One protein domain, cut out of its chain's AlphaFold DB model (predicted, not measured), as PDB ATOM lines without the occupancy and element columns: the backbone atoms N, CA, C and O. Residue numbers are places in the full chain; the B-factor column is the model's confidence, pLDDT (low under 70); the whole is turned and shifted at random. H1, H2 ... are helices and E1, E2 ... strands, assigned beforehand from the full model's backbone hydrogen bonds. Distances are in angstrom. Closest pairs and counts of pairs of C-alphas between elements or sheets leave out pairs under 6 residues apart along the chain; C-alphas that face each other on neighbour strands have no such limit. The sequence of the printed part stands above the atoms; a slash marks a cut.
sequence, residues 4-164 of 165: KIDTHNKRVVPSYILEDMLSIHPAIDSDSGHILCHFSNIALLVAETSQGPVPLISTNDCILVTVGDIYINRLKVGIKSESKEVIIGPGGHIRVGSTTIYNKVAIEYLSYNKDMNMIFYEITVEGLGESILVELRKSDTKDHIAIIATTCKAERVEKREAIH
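AT A GLANCE: This is residues 4 to 164 of the 165 residues of an uncharacterized protein of Aeropyrum sp (UniProt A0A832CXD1). A strongly twisted sheet of six strands, E1 to E3 and E7 to E9, curls round the short helix H2. On the other side of this sheet the small sheet E4 E5 E6 lies partly face to face with it, strands crossed, with H3 close by. At one side, H1 and the unnamed stretch of residues 23 to 41 form a long loop away from both sheets, and residues 157 to 164, of which 157 to 162 belong to H4, stick out. The 161 printed residues hold four named helices and nine named strands in the order H1 E1 E2 E3 H2 E4 E5 E6 H3 E7 E8 E9 H4; the class is mixed, and both sheets, E1 E2 E3 E9 E8 E7 and E4 E5 E6, are antiparallel. The whole is compact, with a radius of gyration of the C-alphas of 16.5 A and spans of 50 by 44 by 35 A.

IN THESE COORDINATES: In the large sheet, E1 is residues 42 to 49, 21.8 A long, from C-alpha 42 at (23.641, 35.062, -1.716). E2 is residues 52 to 59, 22.3 A, and E3 residues 63 to 67, 13.6 A. E9 is residues 144 to 149, 16.3 A; E8 is residues 129 to 137, 25.4 A. E7, residues 117 to 126, measures 27.4 A and bends by 55 degrees at residue 122. The small sheet has E4, residues 86 to 89, 9.5 A; E5, residues 93 to 96, 10.1 A; and E6, residues 99 to 102, 10.4 A. H1 is residues 15 to 22, 10.4 A, from C-alpha 15 at (18.079, 29.428, 2.329). H2 is residues 69 to 76, 10.4 A, and H3 residues 104 to 112, 12.5 A. H4, residues 153 to 162, measures 15.0 A and ends with C-alpha 162 at (53.186, 36.071, -3.330).

HOW THE PARTS SIT: E1, E2 and E3 form a meander, each strand the antiparallel neighbour of the one before, as do E4, E5 and E6, and E7, E8 and E9. Within hydrogen-bond range are N 45 and O 56 of the hairpin E1 and E2, 2.8 A, and N 57 and O 65 of E2 and E3, 2.8 A. E3 and E9 are antiparallel neighbours in the large sheet, with N 64 and O 148 within hydrogen-bond range at 2.9 A. N 134 and O 147 of E8 and E9 are 2.8 A apart, and N 121 and O 133 of E7 and E8 2.8 A. H2 is on this sheet, which curls round it; the closest C-alphas of H2 and E2 are those of Tyr 71 and Val 54, 5.5 A. H3 is on the opposite face, over E9 at a height over the sheet of 9.4 A, and runs along the strands, at 14 degrees to E9 on the local plane. The two sheets form a sandwich, two sheets face to face, with their strands at 76 degrees; the closest C-alphas of E5 and E7 are those of Val 96 and Glu 122, 6.0 A. In the small sheet N 87 and O 95 are 2.9 A apart, and N 94 and O 101 2.9 A. H3 only grazes it, with residues 104 to 111. H4 is on neither sheet; its closest C-alpha to E6 is that of Glu 155, 7.2 A from that of Tyr 102. H1 is on neither sheet and touches no helix. Every O i to N i+4 pair is within hydrogen-bond range in H1, H2 and H3; in H4 2 of 6 are, beside 4 of 7 O i to N i+3 pairs.

THE WHOLE: The C-alphas farthest apart are those of Asp 140 and His 164, 50.5 A. The printed part has no cut. The link from H1 to E1, 19 residues, is long. Residues 11 to 12 pair with residues 43 to 44 of E1, antiparallel. Mean pLDDT of the printed part is 75.4; residues 12 to 41 and 153 to 164 are among those under 70.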
ATOM      1  N   LYS A   4      26.516  54.094  -5.274       86.44
ATOM      2  CA  LYS A   4      26.840  53.789  -3.879       86.44
ATOM      3  C   LYS A   4      26.203  52.481  -3.465       86.44
ATOM      4  O   LYS A   4      25.001  52.304  -3.629       86.44
ATOM      5  N   ILE A   5      27.007  51.577  -2.916       84.44
ATOM      6  CA  ILE A   5      26.533  50.291  -2.410       84.44
ATOM      7  C   ILE A   5      26.952  50.171  -0.957       84.44
ATOM      8  O   ILE A   5      28.140  50.159  -0.638       84.44
ATOM      9  N   ASP A   6      25.970  50.059  -0.069       78.56
ATOM     10  CA  ASP A   6      26.251  49.772   1.330       78.56
ATOM     11  C   ASP A   6      26.458  48.268   1.535       78.56
ATOM     12  O   ASP A   6      25.519  47.491   1.695       78.56
ATOM     13  N   THR A   7      27.722  47.853   1.552       71.44
ATOM     14  CA  THR A   7      28.098  46.456   1.783       71.44
ATOM     15  C   THR A   7      27.955  46.004   3.239       71.44
ATOM     16  O   THR A   7      28.169  44.822   3.507       71.44
ATOM     17  N   HIS A   8      27.647  46.904   4.180       68.12
ATOM     18  CA  HIS A   8      27.448  46.568   5.596       68.12
ATOM     19  C   HIS A   8      25.994  46.191   5.883       68.12
ATOM     20  O   HIS A   8      25.738  45.344   6.732       68.12
ATOM     21  N   ASN A   9      25.049  46.745   5.121       67.19
ATOM     22  CA  ASN A   9      23.623  46.433   5.213       67.19
ATOM     23  C   ASN A   9      23.206  45.307   4.249       67.19
ATOM     24  O   ASN A   9      22.207  45.401   3.534       67.19
ATOM     25  N   LYS A  10      23.971  44.208   4.246       71.62
ATOM     26  CA  LYS A  10      23.613  42.981   3.523       71.62
ATOM     27  C   LYS A  10      22.450  42.295   4.223       71.62
ATOM     28  O   LYS A  10      22.564  41.916   5.389       71.62
ATOM     29  N   ARG A  11      21.349  42.074   3.506       72.25
ATOM     30  CA  ARG A  11      20.296  41.168   3.978       72.25
ATOM     31  C   ARG A  11      20.553  39.794   3.388       72.25
ATOM     32  O   ARG A  11      20.420  39.602   2.182       72.25
ATOM     33  N   VAL A  12      20.963  38.857   4.238       67.12
ATOM     34  CA  VAL A  12      21.100  37.452   3.846       67.12
ATOM     35  C   VAL A  12      19.718  36.946   3.457       67.12
ATOM     36  O   VAL A  12      18.763  37.116   4.218       67.12
ATOM     37  N   VAL A  13      19.606  36.366   2.265       62.78
ATOM     38  CA  VAL A  13      18.367  35.702   1.863       62.78
ATOM     39  C   VAL A  13      18.326  34.362   2.590       62.78
ATOM     40  O   VAL A  13      19.275  33.588   2.455       62.78
ATOM     41  N   PRO A  14      17.280  34.073   3.379       62.09
ATOM     42  CA  PRO A  14      17.144  32.768   4.004       62.09
ATOM     43  C   PRO A  14      17.173  31.644   2.960       62.09
ATOM     44  O   PRO A  14      16.563  31.774   1.898       62.09
ATOM     45  N   SER A  15      17.851  30.537   3.268       59.41
ATOM     46  CA  SER A  15      18.079  29.428   2.329       59.41
ATOM     47  C   SER A  15      16.791  28.848   1.741       59.41
ATOM     48  O   SER A  15      16.749  28.579   0.548       59.41
ATOM     49  N   TYR A  16      15.721  28.755   2.534       60.53
ATOM     50  CA  TYR A  16      14.423  28.254   2.068       60.53
ATOM     51  C   TYR A  16      13.815  29.116   0.947       60.53
ATOM     52  O   TYR A  16      13.200  28.590   0.030       60.53
ATOM     53  N   ILE A  17      14.035  30.437   0.967       58.25
ATOM     54  CA  ILE A  17      13.579  31.333  -0.109       58.25
ATOM     55  C   ILE A  17      14.432  31.130  -1.368       58.25
ATOM     56  O   ILE A  17      13.925  31.222  -2.482       58.25
ATOM     57  N   LEU A  18      15.730  30.856  -1.212       57.31
ATOM     58  CA  LEU A  18      16.634  30.616  -2.342       57.31
ATOM     59  C   LEU A  18      16.317  29.305  -3.061       57.31
ATOM     60  O   LEU A  18      16.337  29.282  -4.289       57.31
ATOM     61  N   GLU A  19      16.005  28.245  -2.315       54.88
ATOM     62  CA  GLU A  19      15.576  26.955  -2.872       54.88
ATOM     63  C   GLU A  19      14.316  27.119  -3.735       54.88
ATOM     64  O   GLU A  19      14.300  26.668  -4.883       54.88
ATOM     65  N   ASP A  20      13.325  27.867  -3.237       50.22
ATOM     66  CA  ASP A  20      12.081  28.161  -3.957       50.22
ATOM     67  C   ASP A  20      12.294  29.067  -5.186       50.22
ATOM     68  O   ASP A  20      11.626  28.905  -6.208       50.22
ATOM     69  N   MET A  21      13.214  30.038  -5.113       46.91
ATOM     70  CA  MET A  21      13.416  31.036  -6.175       46.91
ATOM     71  C   MET A  21      14.356  30.585  -7.294       46.91
ATOM     72  O   MET A  21      14.167  30.985  -8.443       46.91
ATOM     73  N   LEU A  22      15.402  29.821  -6.976       54.16
ATOM     74  CA  LEU A  22      16.494  29.539  -7.913       54.16
ATOM     75  C   LEU A  22      16.423  28.144  -8.534       54.16
ATOM     76  O   LEU A  22      17.262  27.848  -9.381       54.16
ATOM     77  N   SER A  23      15.444  27.307  -8.154       48.66
ATOM     78  CA  SER A  23      15.345  25.911  -8.618       48.66
ATOM     79  C   SER A  23      16.719  25.228  -8.603       48.66
ATOM     80  O   SER A  23      17.132  24.629  -9.596       48.66
ATOM     81  N   ILE A  24      17.482  25.417  -7.516       49.34
ATOM     82  CA  ILE A  24      18.864  24.938  -7.420       49.34
ATOM     83  C   ILE A  24      18.809  23.417  -7.455       49.34
ATOM     84  O   ILE A  24      18.521  22.763  -6.456       49.34
ATOM     85  N   HIS A  25      19.057  22.848  -8.629       44.22
ATOM     86  CA  HIS A  25      19.206  21.417  -8.757       44.22
ATOM     87  C   HIS A  25      20.558  21.036  -8.151       44.22
ATOM     88  O   HIS A  25      21.576  21.604  -8.557       44.22
ATOM     89  N   PRO A  26      20.601  20.102  -7.186       45.09
ATOM     90  CA  PRO A  26      21.868  19.550  -6.739       45.09
ATOM     91  C   PRO A  26      22.612  18.983  -7.951       45.09
ATOM     92  O   PRO A  26      22.089  18.119  -8.659       45.09
ATOM     93  N   ALA A  27      23.822  19.477  -8.205       47.69
ATOM     94  CA  ALA A  27      24.719  18.850  -9.161       47.69
ATOM     95  C   ALA A  27      25.353  17.643  -8.462       47.69
ATOM     96  O   ALA A  27      25.920  17.775  -7.379       47.69
ATOM     97  N   ILE A  28      25.216  16.454  -9.044       45.12
ATOM     98  CA  ILE A  28      25.929  15.268  -8.567       45.12
ATOM     99  C   ILE A  28      27.292  15.282  -9.249       45.12
ATOM    100  O   ILE A  28      27.362  15.299 -10.478       45.12
ATOM    101  N   ASP A  29      28.361  15.289  -8.458       43.88
ATOM    102  CA  ASP A  29      29.708  15.042  -8.963       43.88
ATOM    103  C   ASP A  29      29.756  13.630  -9.561       43.88
ATOM    104  O   ASP A  29      29.557  12.645  -8.842       43.88
ATOM    105  N   SER A  30      29.990  13.516 -10.870       41.38
ATOM    106  CA  SER A  30      30.019  12.219 -11.551       41.38
ATOM    107  C   SER A  30      31.167  11.324 -11.086       41.38
ATOM    108  O   SER A  30      31.056  10.104 -11.218       41.38
ATOM    109  N   ASP A  31      32.233  11.903 -10.527       49.50
ATOM    110  CA  ASP A  31      33.432  11.166 -10.126       49.50
ATOM    111  C   ASP A  31      33.345  10.665  -8.680       49.50
ATOM    112  O   ASP A  31      33.859   9.591  -8.362       49.50
ATOM    113  N   SER A  32      32.668  11.410  -7.796       52.34
ATOM    114  CA  SER A  32      32.558  11.056  -6.372       52.34
ATOM    115  C   SER A  32      31.165  10.610  -5.921       52.34
ATOM    116  O   SER A  32      31.030  10.071  -4.823       52.34
ATOM    117  N   GLY A  33      30.123  10.812  -6.733       41.91
ATOM    118  CA  GLY A  33      28.735  10.491  -6.381       41.91
ATOM    119  C   GLY A  33      28.149  11.364  -5.263       41.91
ATOM    120  O   GLY A  33      27.030  11.110  -4.813       41.91
ATOM    121  N   HIS A  34      28.875  12.388  -4.805       41.78
ATOM    122  CA  HIS A  34      28.384  13.327  -3.804       41.78
ATOM    123  C   HIS A  34      27.529  14.425  -4.440       41.78
ATOM    124  O   HIS A  34      27.804  14.916  -5.536       41.78
ATOM    125  N   ILE A  35      26.502  14.848  -3.703       47.00
ATOM    126  CA  ILE A  35      25.744  16.058  -4.017       47.00
ATOM    127  C   ILE A  35      26.655  17.262  -3.746       47.00
ATOM    128  O   ILE A  35      26.966  17.567  -2.593       47.00
ATOM    129  N   LEU A  36      27.074  17.956  -4.803       43.94
ATOM    130  CA  LEU A  36      27.722  19.259  -4.703       43.94
ATOM    131  C   LEU A  36      26.640  20.316  -4.481       43.94
ATOM    132  O   LEU A  36      25.996  20.806  -5.410       43.94
ATOM    133  N   CYS A  37      26.457  20.700  -3.221       46.66
ATOM    134  CA  CYS A  37      25.783  21.949  -2.904       46.66
ATOM    135  C   CYS A  37      26.759  23.093  -3.203       46.66
ATOM    136  O   CYS A  37      27.698  23.330  -2.440       46.66
ATOM    137  N   HIS A  38      26.558  23.815  -4.308       49.28
ATOM    138  CA  HIS A  38      27.229  25.097  -4.510       49.28
ATOM    139  C   HIS A  38      26.704  26.087  -3.462       49.28
ATOM    140  O   HIS A  38      25.717  26.786  -3.687       49.28
ATOM    141  N   PHE A  39      27.360  26.146  -2.302       51.56
ATOM    142  CA  PHE A  39      27.105  27.160  -1.280       51.56
ATOM    143  C   PHE A  39      27.625  28.511  -1.776       51.56
ATOM    144  O   PHE A  39      28.685  28.987  -1.376       51.56
ATOM    145  N   SER A  40      26.887  29.125  -2.694       58.38
ATOM    146  CA  SER A  40      27.097  30.528  -3.026       58.38
ATOM    147  C   SER A  40      26.466  31.355  -1.915       58.38
ATOM    148  O   SER A  40      25.273  31.230  -1.644       58.38
ATOM    149  N   ASN A  41      27.252  32.212  -1.264       66.31
ATOM    150  CA  ASN A  41      26.687  33.190  -0.341       66.31
ATOM    151  C   ASN A  41      25.891  34.206  -1.158       66.31
ATOM    152  O   ASN A  41      26.484  35.000  -1.896       66.31
ATOM    153  N   ILE A  42      24.563  34.154  -1.037       73.19
ATOM    154  CA  ILE A  42      23.641  35.062  -1.716       73.19
ATOM    155  C   ILE A  42      23.126  36.093  -0.714       73.19
ATOM    156  O   ILE A  42      22.549  35.757   0.321       73.19
ATOM    157  N   ALA A  43      23.321  37.369  -1.032       79.75
ATOM    158  CA  ALA A  43      22.804  38.478  -0.239       79.75
ATOM    159  C   ALA A  43      22.057  39.473  -1.125       79.75
ATOM    160  O   ALA A  43      22.436  39.705  -2.269       79.75
ATOM    161  N   LEU A  44      21.019  40.098  -0.577       83.75
ATOM    162  CA  LEU A  44      20.361  41.230  -1.212       83.75
ATOM    163  C   LEU A  44      21.033  42.527  -0.778       83.75
ATOM    164  O   LEU A  44      21.302  42.755   0.407       83.75
ATOM    165  N   LEU A  45      21.279  43.368  -1.771       88.00
ATOM    166  CA  LEU A  45      21.859  44.693  -1.654       88.00
ATOM    167  C   LEU A  45      21.014  45.695  -2.437       88.00
ATOM    168  O   LEU A  45      20.218  45.335  -3.305       88.00
ATOM    169  N   VAL A  46      21.214  46.971  -2.133       88.88
ATOM    170  CA  VAL A  46      20.640  48.076  -2.896       88.88
ATOM    171  C   VAL A  46      21.780  48.993  -3.316       88.88
ATOM    172  O   VAL A  46      22.588  49.409  -2.485       88.88
ATOM    173  N   ALA A  47      21.860  49.272  -4.615       90.38
ATOM    174  CA  ALA A  47      22.671  50.354  -5.145       90.38
ATOM    175  C   ALA A  47      21.845  51.636  -5.173       90.38
ATOM    176  O   ALA A  47      20.802  51.702  -5.825       90.38
ATOM    177  N   GLU A  48      22.343  52.667  -4.507       90.75
ATOM    178  CA  GLU A  48      21.799  54.013  -4.596       90.75
ATOM    179  C   GLU A  48      22.386  54.703  -5.830       90.75
ATOM    180  O   GLU A  48      23.607  54.812  -5.992       90.75
ATOM    181  N   THR A  49      21.504  55.159  -6.719       90.75
ATOM    182  CA  THR A  49      21.855  55.920  -7.925       90.75
ATOM    183  C   THR A  49      21.117  57.256  -7.922       90.75
ATOM    184  O   THR A  49      20.113  57.425  -7.228       90.75
ATOM    185  N   SER A  50      21.536  58.206  -8.760       89.19
ATOM    186  CA  SER A  50      20.824  59.488  -8.889       89.19
ATOM    187  C   SER A  50      19.405  59.357  -9.464       89.19
ATOM    188  O   SER A  50      18.652  60.322  -9.441       89.19
ATOM    189  N   GLN A  51      19.057  58.198 -10.029       90.00
ATOM    190  CA  GLN A  51      17.739  57.896 -10.598       90.00
ATOM    191  C   GLN A  51      16.903  56.983  -9.681       90.00
ATOM    192  O   GLN A  51      15.864  56.462 -10.092       90.00
ATOM    193  N   GLY A  52      17.362  56.777  -8.442       88.94
ATOM    194  CA  GLY A  52      16.714  55.946  -7.434       88.94
ATOM    195  C   GLY A  52      17.421  54.610  -7.184       88.94
ATOM    196  O   GLY A  52      18.449  54.312  -7.804       88.94
ATOM    197  N   PRO A  53      16.869  53.791  -6.276       89.88
ATOM    198  CA  PRO A  53      17.495  52.548  -5.852       89.88
ATOM    199  C   PRO A  53      17.438  51.474  -6.945       89.88
ATOM    200  O   PRO A  53      16.487  51.403  -7.742       89.88
ATOM    201  N   VAL A  54      18.460  50.620  -6.956       91.94
ATOM    202  CA  VAL A  54      18.591  49.441  -7.817       91.94
ATOM    203  C   VAL A  54      18.804  48.205  -6.938       91.94
ATOM    204  O   VAL A  54      19.806  48.147  -6.223       91.94
ATOM    205  N   PRO A  55      17.895  47.214  -6.965       89.94
ATOM    206  CA  PRO A  55      18.083  45.974  -6.228       89.94
ATOM    207  C   PRO A  55      19.203  45.150  -6.865       89.94
ATOM    208  O   PRO A  55      19.281  45.019  -8.091       89.94
ATOM    209  N   LEU A  56      20.055  44.590  -6.015       90.00
ATOM    210  CA  LEU A  56      21.201  43.785  -6.400       90.00
ATOM    211  C   LEU A  56      21.201  42.464  -5.642       90.00
ATOM    212  O   LEU A  56      20.990  42.422  -4.429       90.00
ATOM    213  N   ILE A  57      21.507  41.393  -6.360       87.62
ATOM    214  CA  ILE A  57      21.830  40.090  -5.791       87.62
ATOM    215  C   ILE A  57      23.349  39.978  -5.770       87.62
ATOM    216  O   ILE A  57      23.989  39.986  -6.817       87.62
ATOM    217  N   SER A  58      23.927  39.903  -4.581       85.81
ATOM    218  CA  SER A  58      25.350  39.669  -4.372       85.81
ATOM    219  C   SER A  58      25.628  38.182  -4.302       85.81
ATOM    220  O   SER A  58      25.012  37.495  -3.492       85.81
ATOM    221  N   THR A  59      26.607  37.713  -5.069       78.62
ATOM    222  CA  THR A  59      27.158  36.360  -4.973       78.62
ATOM    223  C   THR A  59      28.649  36.438  -4.645       78.62
ATOM    224  O   THR A  59      29.392  37.249  -5.205       78.62
ATOM    225  N   ASN A  60      29.088  35.637  -3.668       73.50
ATOM    226  CA  ASN A  60      30.496  35.529  -3.246       73.50
ATOM    227  C   ASN A  60      31.173  36.875  -2.901       73.50
ATOM    228  O   ASN A  60      32.387  37.023  -3.023       73.50
ATOM    229  N   ASP A  61      30.387  37.869  -2.473       73.19
ATOM    230  CA  ASP A  61      30.821  39.221  -2.090       73.19
ATOM    231  C   ASP A  61      31.578  40.043  -3.156       73.19
ATOM    232  O   ASP A  61      32.114  41.105  -2.827       73.19
ATOM    233  N   CYS A  62      31.630  39.594  -4.412       81.69
ATOM    234  CA  CYS A  62      32.378  40.272  -5.481       81.69
ATOM    235  C   CYS A  62      31.690  40.291  -6.850       81.69
ATOM    236  O   CYS A  62      32.224  40.878  -7.795       81.69
ATOM    237  N   ILE A  63      30.506  39.688  -6.958       87.31
ATOM    238  CA  ILE A  63      29.641  39.779  -8.131       87.31
ATOM    239  C   ILE A  63      28.283  40.282  -7.662       87.31
ATOM    240  O   ILE A  63      27.731  39.774  -6.687       87.31
ATOM    241  N   LEU A  64      27.747  41.284  -8.350       91.00
ATOM    242  CA  LEU A  64      26.415  41.819  -8.097       91.00
ATOM    243  C   LEU A  64      25.595  41.739  -9.374       91.00
ATOM    244  O   LEU A  64      26.091  42.098 -10.436       91.00
ATOM    245  N   VAL A  65      24.341  41.319  -9.270       90.31
ATOM    246  CA  VAL A  65      23.461  41.119 -10.423       90.31
ATOM    247  C   VAL A  65      22.167  41.901 -10.239       90.31
ATOM    248  O   VAL A  65      21.576  41.881  -9.160       90.31
ATOM    249  N   THR A  66      21.709  42.569 -11.294       91.31
ATOM    250  CA  THR A  66      20.352  43.125 -11.389       91.31
ATOM    251  C   THR A  66      19.706  42.710 -12.707       91.31
ATOM    252  O   THR A  66      20.401  42.385 -13.672       91.31
ATOM    253  N   VAL A  67      18.376  42.723 -12.752       88.69
ATOM    254  CA  VAL A  67      17.594  42.285 -13.914       88.69
ATOM    255  C   VAL A  67      16.527  43.320 -14.238       88.69
ATOM    256  O   VAL A  67      15.806  43.767 -13.348       88.69
ATOM    257  N   GLY A  68      16.398  43.664 -15.518       86.75
ATOM    258  CA  GLY A  68      15.349  44.533 -16.045       86.75
ATOM    259  C   GLY A  68      15.843  45.914 -16.477       86.75
ATOM    260  O   GLY A  68      16.609  46.584 -15.781       86.75
ATOM    261  N   ASP A  69      15.333  46.371 -17.623       88.38
ATOM    262  CA  ASP A  69      15.762  47.598 -18.311       88.38
ATOM    263  C   ASP A  69      15.777  48.837 -17.419       88.38
ATOM    264  O   ASP A  69      16.704  49.643 -17.480       88.38
ATOM    265  N   ILE A  70      14.752  48.997 -16.577       90.19
ATOM    266  CA  ILE A  70      14.615  50.165 -15.702       90.19
ATOM    267  C   ILE A  70      15.824  50.262 -14.770       90.19
ATOM    268  O   ILE A  70      16.420  51.330 -14.649       90.19
ATOM    269  N   TYR A  71      16.220  49.159 -14.137       91.25
ATOM    270  CA  TYR A  71      17.323  49.147 -13.180       91.25
ATOM    271  C   TYR A  71      18.684  49.250 -13.866       91.25
ATOM    272  O   TYR A  71      19.545  50.000 -13.412       91.25
ATOM    273  N   ILE A  72      18.852  48.579 -15.005       91.25
ATOM    274  CA  ILE A  72      20.084  48.650 -15.798       91.25
ATOM    275  C   ILE A  72      20.309  50.079 -16.303       91.25
ATOM    276  O   ILE A  72      21.410  50.614 -16.204       91.25
ATOM    277  N   ASN A  73      19.256  50.756 -16.766       90.62
ATOM    278  CA  ASN A  73      19.356  52.152 -17.185       90.62
ATOM    279  C   ASN A  73      19.688  53.088 -16.017       90.62
ATOM    280  O   ASN A  73      20.481  54.009 -16.205       90.62
ATOM    281  N   ARG A  74      19.165  52.832 -14.808       91.88
ATOM    282  CA  ARG A  74      19.550  53.582 -13.597       91.88
ATOM    283  C   ARG A  74      21.037  53.429 -13.270       91.88
ATOM    284  O   ARG A  74      21.672  54.426 -12.938       91.88
ATOM    285  N   LEU A  75      21.602  52.226 -13.421       90.88
ATOM    286  CA  LEU A  75      23.040  51.979 -13.227       90.88
ATOM    287  C   LEU A  75      23.911  52.688 -14.271       90.88
ATOM    288  O   LEU A  75      25.039  53.067 -13.969       90.88
ATOM    289  N   LYS A  76      23.394  52.883 -15.489       89.88
ATOM    290  CA  LYS A  76      24.141  53.500 -16.593       89.88
ATOM    291  C   LYS A  76      24.127  55.020 -16.612       89.88
ATOM    292  O   LYS A  76      24.883  55.625 -17.373       89.88
ATOM    293  N   VAL A  77      23.281  55.663 -15.811       84.81
ATOM    294  CA  VAL A  77      23.211  57.125 -15.811       84.81
ATOM    295  C   VAL A  77      24.555  57.703 -15.372       84.81
ATOM    296  O   VAL A  77      25.072  57.376 -14.310       84.81
ATOM    297  N   GLY A  78      25.130  58.563 -16.216       72.94
ATOM    298  CA  GLY A  78      26.428  59.194 -15.971       72.94
ATOM    299  C   GLY A  78      27.651  58.371 -16.389       72.94
ATOM    300  O   GLY A  78      28.768  58.879 -16.266       72.94
ATOM    301  N   ILE A  79      27.474  57.158 -16.926       84.88
ATOM    302  CA  ILE A  79      28.552  56.420 -17.595       84.88
ATOM    303  C   ILE A  79      28.792  57.065 -18.966       84.88
ATOM    304  O   ILE A  79      27.869  57.204 -19.766       84.88
ATOM    305  N   LYS A  80      30.033  57.495 -19.226       66.62
ATOM    306  CA  LYS A  80      30.367  58.300 -20.416       66.62
ATOM    307  C   LYS A  80      30.222  57.533 -21.732       66.62
ATOM    308  O   LYS A  80      29.791  58.125 -22.716       66.62
ATOM    309  N   SER A  81      30.593  56.255 -21.760       72.88
ATOM    310  CA  SER A  81      30.535  55.428 -22.968       72.88
ATOM    311  C   SER A  81      30.795  53.958 -22.651       72.88
ATOM    312  O   SER A  81      31.484  53.640 -21.682       72.88
ATOM    313  N   GLU A  82      30.273  53.074 -23.499       82.12
ATOM    314  CA  GLU A  82      30.739  51.688 -23.586       82.12
ATOM    315  C   GLU A  82      32.246  51.646 -23.872       82.12
ATOM    316  O   GLU A  82      32.785  52.498 -24.589       82.12
ATOM    317  N   SER A  83      32.939  50.662 -23.305       78.62
ATOM    318  CA  SER A  83      34.345  50.438 -23.620       78.62
ATOM    319  C   SER A  83      34.468  49.566 -24.860       78.62
ATOM    320  O   SER A  83      33.923  48.467 -24.915       78.62
ATOM    321  N   LYS A  84      35.252  50.034 -25.832       75.50
ATOM    322  CA  LYS A  84      35.622  49.252 -27.022       75.50
ATOM    323  C   LYS A  84      36.810  48.326 -26.772       75.50
ATOM    324  O   LYS A  84      37.028  47.387 -27.529       75.50
ATOM    325  N   GLU A  85      37.575  48.590 -25.717       78.81
ATOM    326  CA  GLU A  85      38.689  47.748 -25.301       78.81
ATOM    327  C   GLU A  85      38.247  46.851 -24.155       78.81
ATOM    328  O   GLU A  85      38.028  47.322 -23.033       78.81
ATOM    329  N   VAL A  86      38.125  45.559 -24.452       85.62
ATOM    330  CA  VAL A  86      37.820  44.518 -23.475       85.62
ATOM    331  C   VAL A  86      38.828  43.397 -23.661       85.62
ATOM    332  O   VAL A  86      38.947  42.835 -24.749       85.62
ATOM    333  N   ILE A  87      39.567  43.080 -22.604       83.94
ATOM    334  CA  ILE A  87      40.454  41.917 -22.566       83.94
ATOM    335  C   ILE A  87      39.999  41.025 -21.424       83.94
ATOM    336  O   ILE A  87      40.021  41.430 -20.262       83.94
ATOM    337  N   ILE A  88      39.613  39.800 -21.764       83.00
ATOM    338  CA  ILE A  88      39.370  38.725 -20.804       83.00
ATOM    339  C   ILE A  88      40.580  37.803 -20.901       83.00
ATOM    340  O   ILE A  88      40.751  37.097 -21.895       83.00
ATOM    341  N   GLY A  89      41.480  37.904 -19.926       73.62
ATOM    342  CA  GLY A  89      42.773  37.238 -19.983       73.62
ATOM    343  C   GLY A  89      42.800  35.903 -19.234       73.62
ATOM    344  O   GLY A  89      42.074  35.722 -18.248       73.62
ATOM    345  N   PRO A  90      43.676  34.968 -19.646       64.62
ATOM    346  CA  PRO A  90      43.948  33.769 -18.863       64.62
ATOM    347  C   PRO A  90      44.494  34.169 -17.481       64.62
ATOM    348  O   PRO A  90      45.280  35.109 -17.358       64.62
ATOM    349  N   GLY A  91      44.053  33.482 -16.426       68.25
ATOM    350  CA  GLY A  91      44.463  33.780 -15.046       68.25
ATOM    351  C   GLY A  91      43.498  34.656 -14.243       68.25
ATOM    352  O   GLY A  91      43.852  35.099 -13.154       68.25
ATOM    353  N   GLY A  92      42.277  34.883 -14.733       78.50
ATOM    354  CA  GLY A  92      41.206  35.406 -13.886       78.50
ATOM    355  C   GLY A  92      41.007  36.922 -13.932       78.50
ATOM    356  O   GLY A  92      40.334  37.442 -13.049       78.50
ATOM    357  N   HIS A  93      41.565  37.641 -14.915       85.25
ATOM    358  CA  HIS A  93      41.427  39.099 -14.999       85.25
ATOM    359  C   HIS A  93      40.565  39.581 -16.172       85.25
ATOM    360  O   HIS A  93      40.627  39.050 -17.282       85.25
ATOM    361  N   ILE A  94      39.790  40.632 -15.913       88.62
ATOM    362  CA  ILE A  94      38.990  41.358 -16.899       88.62
ATOM    363  C   ILE A  94      39.523  42.788 -16.935       88.62
ATOM    364  O   ILE A  94      39.568  43.455 -15.899       88.62
ATOM    365  N   ARG A  95      39.919  43.265 -18.117       90.19
ATOM    366  CA  ARG A  95      40.300  44.660 -18.358       90.19
ATOM    367  C   ARG A  95      39.287  45.329 -19.274       90.19
ATOM    368  O   ARG A  95      39.017  44.819 -20.357       90.19
ATOM    369  N   VAL A  96      38.772  46.477 -18.847       89.81
ATOM    370  CA  VAL A  96      37.826  47.317 -19.589       89.81
ATOM    371  C   VAL A  96      38.324  48.756 -19.501       89.81
ATOM    372  O   VAL A  96      38.326  49.341 -18.421       89.81
ATOM    373  N   GLY A  97      38.800  49.301 -20.623       88.19
ATOM    374  CA  GLY A  97      39.465  50.609 -20.636       88.19
ATOM    375  C   GLY A  97      40.702  50.620 -19.729       88.19
ATOM    376  O   GLY A  97      41.626  49.816 -19.922       88.19
ATOM    377  N   SER A  98      40.709  51.514 -18.733       87.56
ATOM    378  CA  SER A  98      41.768  51.601 -17.712       87.56
ATOM    379  C   SER A  98      41.571  50.666 -16.517       87.56
ATOM    380  O   SER A  98      42.543  50.356 -15.828       87.56
ATOM    381  N   THR A  99      40.356  50.177 -16.278       89.62
ATOM    382  CA  THR A  99      40.047  49.341 -15.115       89.62
ATOM    383  C   THR A  99      40.421  47.886 -15.367       89.62
ATOM    384  O   THR A  99      40.031  47.293 -16.373       89.62
ATOM    385  N   THR A 100      41.150  47.286 -14.422       89.75
ATOM    386  CA  THR A 100      41.464  45.849 -14.411       89.75
ATOM    387  C   THR A 100      41.023  45.233 -13.091       89.75
ATOM    388  O   THR A 100      41.498  45.634 -12.030       89.75
ATOM    389  N   ILE A 101      40.162  44.219 -13.149       88.69
ATOM    390  CA  ILE A 101      39.728  43.454 -11.973       88.69
ATOM    391  C   ILE A 101      40.185  42.002 -12.075       88.69
ATOM    392  O   ILE A 101      40.336  41.476 -13.177       88.69
ATOM    393  N   TYR A 102      40.359  41.355 -10.924       88.06
ATOM    394  CA  TYR A 102      40.617  39.919 -10.818       88.06
ATOM    395  C   TYR A 102      39.388  39.256 -10.200       88.06
ATOM    396  O   TYR A 102      39.000  39.579  -9.076       88.06
ATOM    397  N   ASN A 103      38.700  38.442 -10.993       85.81
ATOM    398  CA  ASN A 103      37.487  37.756 -10.586       85.81
ATOM    399  C   ASN A 103      37.278  36.529 -11.483       85.81
ATOM    400  O   ASN A 103      36.644  36.614 -12.541       85.81
ATOM    401  N   LYS A 104      37.828  35.382 -11.065       81.81
ATOM    402  CA  LYS A 104      37.700  34.117 -11.812       81.81
ATOM    403  C   LYS A 104      36.239  33.713 -12.028       81.81
ATOM    404  O   LYS A 104      35.872  33.321 -13.130       81.81
ATOM    405  N   VAL A 105      35.394  33.907 -11.015       79.81
ATOM    406  CA  VAL A 105      33.970  33.534 -11.055       79.81
ATOM    407  C   VAL A 105      33.197  34.375 -12.080       79.81
ATOM    408  O   VAL A 105      32.377  33.847 -12.828       79.81
ATOM    409  N   ALA A 106      33.482  35.677 -12.174       84.00
ATOM    410  CA  ALA A 106      32.876  36.535 -13.190       84.00
ATOM    411  C   ALA A 106      33.277  36.090 -14.602       84.00
ATOM    412  O   ALA A 106      32.439  36.068 -15.496       84.00
ATOM    413  N   ILE A 107      34.535  35.686 -14.806       84.19
ATOM    414  CA  ILE A 107      35.005  35.192 -16.108       84.19
ATOM    415  C   ILE A 107      34.327  33.886 -16.492       84.19
ATOM    416  O   ILE A 107      33.913  33.749 -17.643       84.19
ATOM    417  N   GLU A 108      34.187  32.948 -15.557       80.38
ATOM    418  CA  GLU A 108      33.442  31.711 -15.794       80.38
ATOM    419  C   GLU A 108      32.009  32.031 -16.230       80.38
ATOM    420  O   GLU A 108      31.571  31.566 -17.282       80.38
ATOM    421  N   TYR A 109      31.317  32.915 -15.502       79.19
ATOM    422  CA  TYR A 109      29.955  33.325 -15.844       79.19
ATOM    423  C   TYR A 109      29.861  33.961 -17.239       79.19
ATOM    424  O   TYR A 109      28.991  33.596 -18.032       79.19
ATOM    425  N   LEU A 110      30.759  34.890 -17.570       83.12
ATOM    426  CA  LEU A 110      30.790  35.528 -18.891       83.12
ATOM    427  C   LEU A 110      31.117  34.519 -20.003       83.12
ATOM    428  O   LEU A 110      30.545  34.595 -21.087       83.12
ATOM    429  N   SER A 111      31.980  33.538 -19.728       81.50
ATOM    430  CA  SER A 111      32.348  32.485 -20.686       81.50
ATOM    431  C   SER A 111      31.183  31.538 -20.980       81.50
ATOM    432  O   SER A 111      30.974  31.172 -22.137       81.50
ATOM    433  N   TYR A 112      30.385  31.187 -19.962       78.62
ATOM    434  CA  TYR A 112      29.150  30.413 -20.139       78.62
ATOM    435  C   TYR A 112      28.081  31.168 -20.938       78.62
ATOM    436  O   TYR A 112      27.251  30.542 -21.588       78.62
ATOM    437  N   ASN A 113      28.123  32.503 -20.931       78.12
ATOM    438  CA  ASN A 113      27.163  33.367 -21.619       78.12
ATOM    439  C   ASN A 113      27.753  34.044 -22.869       78.12
ATOM    440  O   ASN A 113      27.248  35.074 -23.313       78.12
ATOM    441  N   LYS A 114      28.799  33.459 -23.469       79.06
ATOM    442  CA  LYS A 114      29.499  34.010 -24.644       79.06
ATOM    443  C   LYS A 114      28.604  34.270 -25.863       79.06
ATOM    444  O   LYS A 114      28.955  35.087 -26.706       79.06
ATOM    445  N   ASP A 115      27.475  33.567 -25.952       78.69
ATOM    446  CA  ASP A 115      26.521  33.675 -27.058       78.69
ATOM    447  C   ASP A 115      25.527  34.842 -26.864       78.69
ATOM    448  O   ASP A 115      24.720  35.131 -27.748       78.69
ATOM    449  N   MET A 116      25.566  35.522 -25.712       82.19
ATOM    450  CA  MET A 116      24.803  36.745 -25.461       82.19
ATOM    451  C   MET A 116      25.559  37.973 -25.971       82.19
ATOM    452  O   MET A 116      26.790  38.021 -25.965       82.19
ATOM    453  N   ASN A 117      24.821  39.017 -26.348       87.44
ATOM    454  CA  ASN A 117      25.438  40.302 -26.648       87.44
ATOM    455  C   ASN A 117      25.899  40.957 -25.337       87.44
ATOM    456  O   ASN A 117      25.067  41.296 -24.491       87.44
ATOM    457  N   MET A 118      27.215  41.106 -25.181       89.69
ATOM    458  CA  MET A 118      27.856  41.659 -23.990       89.69
ATOM    459  C   MET A 118      28.377  43.068 -24.249       89.69
ATOM    460  O   MET A 118      29.208  43.273 -25.133       89.69
ATOM    461  N   ILE A 119      27.942  44.026 -23.432       91.38
ATOM    462  CA  ILE A 119      28.428  45.409 -23.470       91.38
ATOM    463  C   ILE A 119      29.112  45.725 -22.144       91.38
ATOM    464  O   ILE A 119      28.549  45.502 -21.074       91.38
ATOM    465  N   PHE A 120      30.335  46.241 -22.215       92.62
ATOM    466  CA  PHE A 120      31.181  46.471 -21.049       92.62
ATOM    467  C   PHE A 120      31.316  47.961 -20.752       92.62
ATOM    468  O   PHE A 120      31.554  48.772 -21.651       92.62
ATOM    469  N   TYR A 121      31.236  48.305 -19.472       92.25
ATOM    470  CA  TYR A 121      31.395  49.664 -18.979       92.25
ATOM    471  C   TYR A 121      32.383  49.706 -17.816       92.25
ATOM    472  O   TYR A 121      32.329  48.890 -16.893       92.25
ATOM    473  N   GLU A 122      33.257  50.705 -17.847       90.94
ATOM    474  CA  GLU A 122      34.114  51.061 -16.721       90.94
ATOM    475  C   GLU A 122      33.308  51.888 -15.714       90.94
ATOM    476  O   GLU A 122      32.715  52.910 -16.074       90.94
ATOM    477  N   ILE A 123      33.266  51.440 -14.456       90.19
ATOM    478  CA  ILE A 123      32.545  52.131 -13.385       90.19
ATOM    479  C   ILE A 123      33.370  52.202 -12.099       90.19
ATOM    480  O   ILE A 123      34.225  51.369 -11.808       90.19
ATOM    481  N   THR A 124      33.066  53.199 -11.273       88.94
ATOM    482  CA  THR A 124      33.562  53.279  -9.898       88.94
ATOM    483  C   THR A 124      32.375  53.235  -8.954       88.94
ATOM    484  O   THR A 124      31.448  54.042  -9.068       88.94
ATOM    485  N   VAL A 125      32.411  52.295  -8.015       88.25
ATOM    486  CA  VAL A 125      31.352  52.102  -7.028       88.25
ATOM    487  C   VAL A 125      31.871  52.497  -5.651       88.25
ATOM    488  O   VAL A 125      32.852  51.944  -5.153       88.25
ATOM    489  N   GLU A 126      31.202  53.444  -5.004       88.12
ATOM    490  CA  GLU A 126      31.478  53.805  -3.615       88.12
ATOM    491  C   GLU A 126      31.186  52.596  -2.713       88.12
ATOM    492  O   GLU A 126      30.076  52.064  -2.714       88.12
ATOM    493  N   GLY A 127      32.206  52.144  -1.977       82.31
ATOM    494  CA  GLY A 127      32.173  50.934  -1.146       82.31
ATOM    495  C   GLY A 127      32.901  49.725  -1.750       82.31
ATOM    496  O   GLY A 127      33.394  48.888  -0.995       82.31
ATOM    497  N   LEU A 128      33.051  49.658  -3.080       83.62
ATOM    498  CA  LEU A 128      33.726  48.542  -3.773       83.62
ATOM    499  C   LEU A 128      35.002  48.961  -4.524       83.62
ATOM    500  O   LEU A 128      35.927  48.158  -4.647       83.62
ATOM    501  N   GLY A 129      35.086  50.219  -4.964       86.31
ATOM    502  CA  GLY A 129      36.192  50.758  -5.756       86.31
ATOM    503  C   GLY A 129      35.970  50.603  -7.262       86.31
ATOM    504  O   GLY A 129      34.838  50.669  -7.745       86.31
ATOM    505  N   GLU A 130      37.062  50.423  -8.005       88.75
ATOM    506  CA  GLU A 130      37.021  50.122  -9.440       88.75
ATOM    507  C   GLU A 130      36.238  48.832  -9.692       88.75
ATOM    508  O   GLU A 130      36.376  47.835  -8.973       88.75
ATOM    509  N   SER A 131      35.339  48.874 -10.669       91.81
ATOM    510  CA  SER A 131      34.436  47.775 -10.994       91.81
ATOM    511  C   SER A 131      34.084  47.809 -12.477       91.81
ATOM    512  O   SER A 131      34.224  48.825 -13.157       91.81
ATOM    513  N   ILE A 132      33.606  46.681 -12.983       92.88
ATOM    514  CA  ILE A 132      33.183  46.541 -14.373       92.88
ATOM    515  C   ILE A 132      31.703  46.205 -14.378       92.88
ATOM    516  O   ILE A 132      31.290  45.244 -13.731       92.88
ATOM    517  N   LEU A 133      30.915  46.992 -15.104       93.75
ATOM    518  CA  LEU A 133      29.523  46.676 -15.393       93.75
ATOM    519  C   LEU A 133      29.459  45.962 -16.744       93.75
ATOM    520  O   LEU A 133      29.914  46.507 -17.749       93.75
ATOM    521  N   VAL A 134      28.892  44.762 -16.765       92.94
ATOM    522  CA  VAL A 134      28.641  43.986 -17.978       92.94
ATOM    523  C   VAL A 134      27.147  43.852 -18.175       92.94
ATOM    524  O   VAL A 134      26.440  43.332 -17.318       92.94
ATOM    525  N   GLU A 135      26.673  44.339 -19.306       92.12
ATOM    526  CA  GLU A 135      25.294  44.231 -19.741       92.12
ATOM    527  C   GLU A 135      25.159  43.037 -20.685       92.12
ATOM    528  O   GLU A 135      25.862  42.964 -21.691       92.12
ATOM    529  N   LEU A 136      24.274  42.103 -20.349       89.19
ATOM    530  CA  LEU A 136      24.016  40.870 -21.085       89.19
ATOM    531  C   LEU A 136      22.622  40.937 -21.699       89.19
ATOM    532  O   LEU A 136      21.616  40.952 -20.983       89.19
ATOM    533  N   ARG A 137      22.561  40.954 -23.031       85.88
ATOM    534  CA  ARG A 137      21.308  40.960 -23.792       85.88
ATOM    535  C   ARG A 137      21.171  39.690 -24.613       85.88
ATOM    536  O   ARG A 137      22.033  39.382 -25.439       85.88
ATOM    537  N   LYS A 138      20.049  38.991 -24.443       78.00
ATOM    538  CA  LYS A 138      19.619  37.949 -25.376       78.00
ATOM    539  C   LYS A 138      18.744  38.590 -26.446       78.00
ATOM    540  O   LYS A 138      17.795  39.286 -26.111       78.00
ATOM    541  N   SER A 139      19.051  38.356 -27.718       68.62
ATOM    542  CA  SER A 139      18.338  38.975 -28.849       68.62
ATOM    543  C   SER A 139      16.827  38.697 -28.854       68.62
ATOM    544  O   SER A 139      16.059  39.524 -29.336       68.62
ATOM    545  N   ASP A 140      16.413  37.570 -28.263       67.81
ATOM    546  CA  ASP A 140      15.056  37.030 -28.405       67.81
ATOM    547  C   ASP A 140      14.237  37.060 -27.105       67.81
ATOM    548  O   ASP A 140      13.086  36.619 -27.090       67.81
ATOM    549  N   THR A 141      14.800  37.556 -25.996       65.12
ATOM    550  CA  THR A 141      14.075  37.656 -24.720       65.12
ATOM    551  C   THR A 141      14.157  39.059 -24.135       65.12
ATOM    552  O   THR A 141      15.070  39.831 -24.415       65.12
ATOM    553  N   LYS A 142      13.176  39.402 -23.293       60.31
ATOM    554  CA  LYS A 142      13.211  40.631 -22.480       60.31
ATOM    555  C   LYS A 142      14.132  40.493 -21.261       60.31
ATOM    556  O   LYS A 142      14.154  41.383 -20.411       60.31
ATOM    557  N   ASP A 143      14.866  39.387 -21.158       67.25
ATOM    558  CA  ASP A 143      15.718  39.095 -20.013       67.25
ATOM    559  C   ASP A 143      17.026  39.846 -20.188       67.25
ATOM    560  O   ASP A 143      17.984  39.394 -20.816       67.25
ATOM    561  N   HIS A 144      17.012  41.058 -19.657       83.06
ATOM    562  CA  HIS A 144      18.146  41.944 -19.660       83.06
ATOM    563  C   HIS A 144      18.799  41.897 -18.288       83.06
ATOM    564  O   HIS A 144      18.165  42.221 -17.279       83.06
ATOM    565  N   ILE A 145      20.055  41.467 -18.252       89.06
ATOM    566  CA  ILE A 145      20.803  41.266 -17.015       89.06
ATOM    567  C   ILE A 145      21.993  42.215 -17.025       89.06
ATOM    568  O   ILE A 145      22.632  42.409 -18.060       89.06
ATOM    569  N   ALA A 146      22.309  42.795 -15.873       91.69
ATOM    570  CA  ALA A 146      23.569  43.489 -15.691       91.69
ATOM    571  C   ALA A 146      24.330  42.952 -14.485       91.69
ATOM    572  O   ALA A 146      23.751  42.669 -13.433       91.69
ATOM    573  N   ILE A 147      25.641  42.834 -14.664       92.06
ATOM    574  CA  ILE A 147      26.580  42.289 -13.695       92.06
ATOM    575  C   ILE A 147      27.580  43.370 -13.337       92.06
ATOM    576  O   ILE A 147      28.258  43.889 -14.216       92.06
ATOM    577  N   ILE A 148      27.716  43.680 -12.054       92.94
ATOM    578  CA  ILE A 148      28.840  44.456 -11.539       92.94
ATOM    579  C   ILE A 148      29.854  43.465 -10.983       92.94
ATOM    580  O   ILE A 148      29.607  42.810  -9.969       92.94
ATOM    581  N   ALA A 149      30.996  43.359 -11.649       92.25
ATOM    582  CA  ALA A 149      32.125  42.563 -11.206       92.25
ATOM    583  C   ALA A 149      33.165  43.464 -10.526       92.25
ATOM    584  O   ALA A 149      33.554  44.507 -11.056       92.25
ATOM    585  N   THR A 150      33.635  43.044  -9.354       90.12
ATOM    586  CA  THR A 150      34.757  43.667  -8.641       90.12
ATOM    587  C   THR A 150      35.793  42.614  -8.254       90.12
ATOM    588  O   THR A 150      35.561  41.415  -8.408       90.12
ATOM    589  N   THR A 151      36.954  43.044  -7.762       86.44
ATOM    590  CA  THR A 151      38.007  42.115  -7.337       86.44
ATOM    591  C   THR A 151      37.619  41.391  -6.048       86.44
ATOM    592  O   THR A 151      37.353  42.043  -5.035       86.44
ATOM    593  N   CYS A 152      37.630  40.055  -6.053       77.88
ATOM    594  CA  CYS A 152      37.256  39.257  -4.881       77.88
ATOM    595  C   CYS A 152      38.303  39.361  -3.755       77.88
ATOM    596  O   CYS A 152      39.509  39.411  -3.996       77.88
ATOM    597  N   LYS A 153      37.853  39.383  -2.489       68.69
ATOM    598  CA  LYS A 153      38.750  39.524  -1.323       68.69
ATOM    599  C   LYS A 153      39.735  38.359  -1.175       68.69
ATOM    600  O   LYS A 153      40.877  38.614  -0.813       68.69
ATOM    601  N   ALA A 154      39.319  37.126  -1.472       58.62
ATOM    602  CA  ALA A 154      40.191  35.949  -1.407       58.62
ATOM    603  C   ALA A 154      41.414  36.087  -2.338       58.62
ATOM    604  O   ALA A 154      42.538  35.811  -1.934       58.62
ATOM    605  N   GLU A 155      41.224  36.659  -3.529       55.06
ATOM    606  CA  GLU A 155      42.300  36.896  -4.503       55.06
ATOM    607  C   GLU A 155      43.214  38.081  -4.118       55.06
ATOM    608  O   GLU A 155      44.343  38.195  -4.599       55.06
ATOM    609  N   ARG A 156      42.772  38.966  -3.205       53.34
ATOM    610  CA  ARG A 156      43.642  40.006  -2.619       53.34
ATOM    611  C   ARG A 156      44.653  39.431  -1.620       53.34
ATOM    612  O   ARG A 156      45.681  40.071  -1.397       53.34
ATOM    613  N   VAL A 157      44.363  38.278  -1.010       46.78
ATOM    614  CA  VAL A 157      45.230  37.632  -0.006       46.78
ATOM    615  C   VAL A 157      46.357  36.850  -0.685       46.78
ATOM    616  O   VAL A 157      47.515  37.119  -0.375       46.78
ATOM    617  N   GLU A 158      46.057  36.034  -1.704       49.00
ATOM    618  CA  GLU A 158      47.081  35.314  -2.495       49.00
ATOM    619  C   GLU A 158      48.148  36.261  -3.075       49.00
ATOM    620  O   GLU A 158      49.341  35.962  -3.057       49.00
ATOM    621  N   LYS A 159      47.748  37.456  -3.536       48.03
ATOM    622  CA  LYS A 159      48.696  38.466  -4.035       48.03
ATOM    623  C   LYS A 159      49.610  39.045  -2.960       48.03
ATOM    624  O   LYS A 159      50.742  39.392  -3.272       48.03
ATOM    625  N   ARG A 160      49.135  39.206  -1.723       44.28
ATOM    626  CA  ARG A 160      49.979  39.718  -0.630       44.28
ATOM    627  C   ARG A 160      51.000  38.679  -0.189       44.28
ATOM    628  O   ARG A 160      52.130  39.046   0.105       44.28
ATOM    629  N   GLU A 161      50.620  37.409  -0.202       42.38
ATOM    630  CA  GLU A 161      51.514  36.307   0.150       42.38
ATOM    631  C   GLU A 161      52.574  36.067  -0.935       42.38
ATOM    632  O   GLU A 161      53.742  35.901  -0.607       42.38
ATOM    633  N   ALA A 162      52.228  36.195  -2.221       47.06
ATOM    634  CA  ALA A 162      53.186  36.071  -3.330       47.06
ATOM    635  C   ALA A 162      54.221  37.217  -3.431       47.06
ATOM    636  O   ALA A 162      55.217  37.077  -4.132       47.06
ATOM    637  N   ILE A 163      53.994  38.353  -2.759       46.31
ATOM    638  CA  ILE A 163      54.935  39.493  -2.695       46.31
ATOM    639  C   ILE A 163      55.849  39.388  -1.451       46.31
ATOM    640  O   ILE A 163      56.767  40.188  -1.270       46.31
ATOM    641  N   HIS A 164      55.612  38.413  -0.569       41.91
ATOM    642  CA  HIS A 164      56.399  38.168   0.646       41.91
ATOM    643  C   HIS A 164      57.209  36.862   0.598       41.91
ATOM    644  O   HIS A 164      57.594  36.348   1.649       41.91
TER     645      HIS A 164